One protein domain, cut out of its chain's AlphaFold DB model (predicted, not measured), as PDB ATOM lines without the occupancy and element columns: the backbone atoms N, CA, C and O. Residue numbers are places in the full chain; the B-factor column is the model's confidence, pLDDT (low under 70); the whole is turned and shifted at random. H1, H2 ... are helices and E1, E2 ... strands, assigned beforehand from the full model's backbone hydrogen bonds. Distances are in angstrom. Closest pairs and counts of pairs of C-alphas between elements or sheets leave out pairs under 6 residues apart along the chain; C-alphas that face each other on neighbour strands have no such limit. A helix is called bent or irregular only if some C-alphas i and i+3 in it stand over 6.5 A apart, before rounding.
ATOM      1  N   ASN A 161     133.745 122.529 183.942       90.12
ATOM      2  CA  ASN A 161     132.568 122.211 184.740       90.12
ATOM      3  C   ASN A 161     131.436 121.716 183.829       90.12
ATOM      4  O   ASN A 161     130.933 122.466 182.992       90.12
ATOM      5  N   GLY A 162     131.038 120.457 183.978       90.69
ATOM      6  CA  GLY A 162     130.006 119.831 183.156       90.69
ATOM      7  C   GLY A 162     129.747 118.385 183.568       90.69
ATOM      8  O   GLY A 162     130.288 117.907 184.561       90.69
ATOM      9  N   SER A 163     128.924 117.677 182.799       95.06
ATOM     10  CA  SER A 163     128.703 116.237 182.976       95.06
ATOM     11  C   SER A 163     128.462 115.571 181.628       95.06
ATOM     12  O   SER A 163     127.938 116.207 180.709       95.06
ATOM     13  N   LYS A 164     128.822 114.288 181.524       96.12
ATOM     14  CA  LYS A 164     128.597 113.434 180.348       96.12
ATOM     15  C   LYS A 164     129.308 113.954 179.096       96.12
ATOM     16  O   LYS A 164     128.733 113.981 178.008       96.12
ATOM     17  N   ILE A 165     130.563 114.376 179.260       96.06
ATOM     18  CA  ILE A 165     131.418 114.876 178.176       96.06
ATOM     19  C   ILE A 165     132.600 113.924 178.009       96.06
ATOM     20  O   ILE A 165     133.242 113.548 178.986       96.06
ATOM     21  N   ILE A 166     132.900 113.564 176.760       96.50
ATOM     22  CA  ILE A 166     134.099 112.804 176.403       96.50
ATOM     23  C   ILE A 166     135.041 113.721 175.619       96.50
ATOM     24  O   ILE A 166     134.705 114.185 174.528       96.50
ATOM     25  N   PHE A 167     136.234 113.962 176.158       96.38
ATOM     26  CA  PHE A 167     137.289 114.762 175.539       96.38
ATOM     27  C   PHE A 167     138.211 113.870 174.703       96.38
ATOM     28  O   PHE A 167     139.115 113.215 175.220       96.38
ATOM     29  N   LEU A 168     137.980 113.829 173.391       94.31
ATOM     30  CA  LEU A 168     138.803 113.058 172.460       94.31
ATOM     31  C   LEU A 168     139.977 113.894 171.953       94.31
ATOM     32  O   LEU A 168     139.779 114.960 171.376       94.31
ATOM     33  N   ASN A 169     141.194 113.382 172.112       92.94
ATOM     34  CA  ASN A 169     142.418 114.018 171.633       92.94
ATOM     35  C   ASN A 169     143.299 113.010 170.885       92.94
ATOM     36  O   ASN A 169     143.398 111.846 171.272       92.94
ATOM     37  N   GLY A 170     143.956 113.457 169.813       88.62
ATOM     38  CA  GLY A 170     144.880 112.636 169.027       88.62
ATOM     39  C   GLY A 170     146.333 113.039 169.248       88.62
ATOM     40  O   GLY A 170     146.652 114.222 169.253       88.62
ATOM     41  N   ALA A 171     147.239 112.064 169.350       87.25
ATOM     42  CA  ALA A 171     148.665 112.330 169.570       87.25
ATOM     43  C   ALA A 171     149.338 113.136 168.442       87.25
ATOM     44  O   ALA A 171     150.326 113.825 168.685       87.25
ATOM     45  N   ASN A 172     148.801 113.055 167.221       82.44
ATOM     46  CA  ASN A 172     149.321 113.766 166.049       82.44
ATOM     47  C   ASN A 172     148.625 115.116 165.801       82.44
ATOM     48  O   ASN A 172     149.010 115.828 164.874       82.44
ATOM     49  N   ASP A 173     147.604 115.462 166.591       83.00
ATOM     50  CA  ASP A 173     146.946 116.762 166.516       83.00
ATOM     51  C   ASP A 173     147.681 117.752 167.431       83.00
ATOM     52  O   ASP A 173     147.594 117.606 168.649       83.00
ATOM     53  N   PRO A 174     148.381 118.776 166.909       82.00
ATOM     54  CA  PRO A 174     149.114 119.726 167.748       82.00
ATOM     55  C   PRO A 174     148.229 120.443 168.782       82.00
ATOM     56  O   PRO A 174     148.753 120.992 169.754       82.00
ATOM     57  N   TRP A 175     146.904 120.419 168.613       86.94
ATOM     58  CA  TRP A 175     145.955 121.020 169.540       86.94
ATOM     59  C   TRP A 175     145.724 120.243 170.831       86.94
ATOM     60  O   TRP A 175     145.189 120.833 171.769       86.94
ATOM     61  N   TYR A 176     146.180 118.988 170.950       88.94
ATOM     62  CA  TYR A 176     145.953 118.206 172.173       88.94
ATOM     63  C   TYR A 176     146.540 118.871 173.429       88.94
ATOM     64  O   TYR A 176     146.035 118.673 174.531       88.94
ATOM     65  N   HIS A 177     147.589 119.689 173.275       88.06
ATOM     66  CA  HIS A 177     148.194 120.456 174.366       88.06
ATOM     67  C   HIS A 177     147.257 121.505 174.979       88.06
ATOM     68  O   HIS A 177     147.482 121.929 176.110       88.06
ATOM     69  N   LEU A 178     146.233 121.931 174.239       89.69
ATOM     70  CA  LEU A 178     145.216 122.881 174.690       89.69
ATOM     71  C   LEU A 178     143.923 122.179 175.138       89.69
ATOM     72  O   LEU A 178     142.953 122.852 175.473       89.69
ATOM     73  N   GLY A 179     143.897 120.842 175.129       92.12
ATOM     74  CA  GLY A 179     142.733 120.028 175.464       92.12
ATOM     75  C   GLY A 179     142.861 119.272 176.788       92.12
ATOM     76  O   GLY A 179     143.936 119.140 177.378       92.12
ATOM     77  N   VAL A 180     141.734 118.723 177.243       95.12
ATOM     78  CA  VAL A 180     141.663 117.820 178.400       95.12
ATOM     79  C   VAL A 180     142.117 116.422 177.968       95.12
ATOM     80  O   VAL A 180     141.461 115.762 177.167       95.12
ATOM     81  N   THR A 181     143.265 115.975 178.478       94.75
ATOM     82  CA  THR A 181     143.899 114.689 178.107       94.75
ATOM     83  C   THR A 181     143.879 113.645 179.221       94.75
ATOM     84  O   THR A 181     144.429 112.556 179.063       94.75
ATOM     85  N   LYS A 182     143.256 113.982 180.351       94.38
ATOM     86  CA  LYS A 182     143.060 113.115 181.512       94.38
ATOM     87  C   LYS A 182     141.647 113.313 182.035       94.38
ATOM     88  O   LYS A 182     141.131 114.425 181.937       94.38
ATOM     89  N   ASP A 183     141.070 112.257 182.586       96.25
ATOM     90  CA  ASP A 183     139.746 112.310 183.200       96.25
ATOM     91  C   ASP A 183     139.714 113.385 184.295       96.25
ATOM     92  O   ASP A 183     140.658 113.519 185.081       96.25
ATOM     93  N   ILE A 184     138.633 114.164 184.325       95.75
ATOM     94  CA  ILE A 184     138.364 115.154 185.380       95.75
ATOM     95  C   ILE A 184     137.534 114.495 186.494       95.75
ATOM     96  O   ILE A 184     137.767 114.741 187.676       95.75
ATOM     97  N   SER A 185     136.575 113.650 186.110       94.62
ATOM     98  CA  SER A 185     135.703 112.860 186.984       94.62
ATOM     99  C   SER A 185     135.132 111.665 186.211       94.62
ATOM    100  O   SER A 185     135.311 111.577 184.995       94.62
ATOM    101  N   ASP A 186     134.390 110.784 186.887       94.12
ATOM    102  CA  ASP A 186     133.755 109.605 186.271       94.12
ATOM    103  C   ASP A 186     132.798 109.955 185.107       94.12
ATOM    104  O   ASP A 186     132.610 109.155 184.193       94.12
ATOM    105  N   ASP A 187     132.233 111.169 185.106       94.81
ATOM    106  CA  ASP A 187     131.326 111.685 184.066       94.81
ATOM    107  C   ASP A 187     132.025 112.606 183.040       94.81
ATOM    108  O   ASP A 187     131.379 113.130 182.123       94.81
ATOM    109  N   LEU A 188     133.330 112.840 183.193       96.25
ATOM    110  CA  LEU A 188     134.148 113.736 182.372       96.25
ATOM    111  C   LEU A 188     135.432 113.018 181.946       96.25
ATOM    112  O   LEU A 188     136.515 113.251 182.491       96.25
ATOM    113  N   LEU A 189     135.285 112.143 180.954       96.81
ATOM    114  CA  LEU A 189     136.333 111.232 180.501       96.81
ATOM    115  C   LEU A 189     137.191 111.858 179.400       96.81
ATOM    116  O   LEU A 189     136.686 112.560 178.525       96.81
ATOM    117  N   ALA A 190     138.478 111.540 179.380       96.25
ATOM    118  CA  ALA A 190     139.405 111.888 178.320       96.25
ATOM    119  C   ALA A 190     139.890 110.631 177.593       96.25
ATOM    120  O   ALA A 190     140.423 109.693 178.182       96.25
ATOM    121  N   VAL A 191     139.768 110.635 176.268       95.88
ATOM    122  CA  VAL A 191     140.252 109.551 175.411       95.88
ATOM    123  C   VAL A 191     141.415 110.072 174.583       95.88
ATOM    124  O   VAL A 191     141.242 110.923 173.709       95.88
ATOM    125  N   PHE A 192     142.608 109.538 174.842       93.25
ATOM    126  CA  PHE A 192     143.815 109.906 174.109       93.25
ATOM    127  C   PHE A 192     144.214 108.828 173.099       93.25
ATOM    128  O   PHE A 192     144.655 107.732 173.455       93.25
ATOM    129  N   ILE A 193     144.082 109.150 171.814       89.81
ATOM    130  CA  ILE A 193     144.346 108.235 170.706       89.81
ATOM    131  C   ILE A 193     145.826 108.315 170.334       89.81
ATOM    132  O   ILE A 193     146.309 109.323 169.810       89.81
ATOM    133  N   LYS A 194     146.553 107.222 170.578       84.88
ATOM    134  CA  LYS A 194     147.951 107.066 170.156       84.88
ATOM    135  C   LYS A 194     147.998 106.674 168.673       84.88
ATOM    136  O   LYS A 194     147.451 105.643 168.294       84.88
ATOM    137  N   GLY A 195     148.679 107.467 167.845       71.44
ATOM    138  CA  GLY A 195     148.899 107.173 166.421       71.44
ATOM    139  C   GLY A 195     147.915 107.847 165.454       71.44
ATOM    140  O   GLY A 195     147.311 108.870 165.764       71.44
ATOM    141  N   ASN A 196     147.808 107.299 164.238       61.12
ATOM    142  CA  ASN A 196     147.006 107.874 163.151       61.12
ATOM    143  C   ASN A 196     145.523 107.493 163.259       61.12
ATOM    144  O   ASN A 196     145.201 106.321 163.445       61.12
ATOM    145  N   PHE A 197     144.627 108.457 163.020       55.19
ATOM    146  CA  PHE A 197     143.198 108.202 162.815       55.19
ATOM    147  C   PHE A 197     143.015 107.349 161.550       55.19
ATOM    148  O   PHE A 197     143.154 107.833 160.422       55.19
ATOM    149  N   VAL A 198     142.735 106.059 161.722       47.38
ATOM    150  CA  VAL A 198     142.281 105.183 160.640       47.38
ATOM    151  C   VAL A 198     140.815 104.890 160.903       47.38
ATOM    152  O   VAL A 198     140.482 104.001 161.678       47.38
ATOM    153  N   VAL A 199     139.932 105.669 160.279       43.19
ATOM    154  CA  VAL A 199     138.527 105.272 160.171       43.19
ATOM    155  C   VAL A 199     138.482 104.234 159.058       43.19
ATOM    156  O   VAL A 199     138.534 104.589 157.882       43.19
ATOM    157  N   ASN A 200     138.484 102.956 159.429       33.00
ATOM    158  CA  ASN A 200     138.073 101.899 158.514       33.00
ATOM    159  C   ASN A 200     136.551 102.032 158.382       33.00
ATOM    160  O   ASN A 200     135.823 101.634 159.288       33.00
ATOM    161  N   GLY A 201     136.112 102.720 157.329       32.41
ATOM    162  CA  GLY A 201     134.722 102.717 156.875       32.41
ATOM    163  C   GLY A 201     134.506 101.610 155.862       32.41
ATOM    164  O   GLY A 201     135.474 101.321 155.121       32.41
TER     165      GLY A 201
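Overview. This is residues 161 to 201 of the 201 residues of the protein "thymus-specific serine protease-like" of Trichechus manatus latirostris (Florida manatee) (UniProt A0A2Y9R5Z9). Two parallel strands, E1 and E2, lie side by side as a narrow ribbon, and an arch of chain, residues 171 to 187, rises over one face of it and leads from the end of E1 back to the beginning of E2, with the small helix H1 in the arch. Past E2 the last residues, 194 to 201, turn away as a tail toward the side opposite to the arch. The printed part has 41 residues with one named helix and two named strands, in the order E1, H1, E2; the sheet, order E1, E2, is parallel. The class is mixed, helices and strands, with under half of the residues in named elements. The whole is flat, spanning 30 by 24 by 12 A, and only just loose, close to compact, with a radius of gyration of the C-alphas of 11.3 A.

Along the chain. E1 is residues 165 to 170, 16.4 A from first to last C-alpha, and begins at C-alpha 165 at (131.418, 114.876, 178.176). E2 is residues 188 to 193, also 16.4 A long, and ends at C-alpha 193 at (144.346, 108.235, 170.706). H1 is residues 174 to 178, 8.6 A long, with C-alpha 174 at (149.114, 119.726, 167.748). H1 is irregular, but only just: C-alphas 174 and 177 are 6.7 A apart.

Arrangement. E1 and E2 are parallel neighbours, with 18 degrees between their N-to-C directions. C-alphas 167 and 190 face each other at 4.5 A, and C-alphas 170 and 193 at 4.7 A. N 167 and O 189 are within hydrogen-bond range at 2.8 A, as are N 191 and O 167 at 2.9 A. E1, H1 and E2 form a strand-helix-strand unit, two parallel neighbour strands with a helix between them in the chain, and its crossover is right-handed. The closest C-alphas of E1 and H1 are those of Asn 169 and Tyr 176, 5.5 A apart. In H1, 0 of 1 O i to N i+4 pairs is within hydrogen-bond range, and 1 of 2 O i to N i+3 pairs is.

Size, cuts and confidence. The two C-alphas farthest apart are those of Asn 161 and Gly 201, at 34.1 A. The printed part has no cut, and residue 201 is the chain's last residue. The link from E1 to H1, with 3 residues between them, is tight; the link from H1 to E2, with 9 residues, is short. The mean pLDDT of the printed part is 84.7, and residues 196 to 201 are under 70.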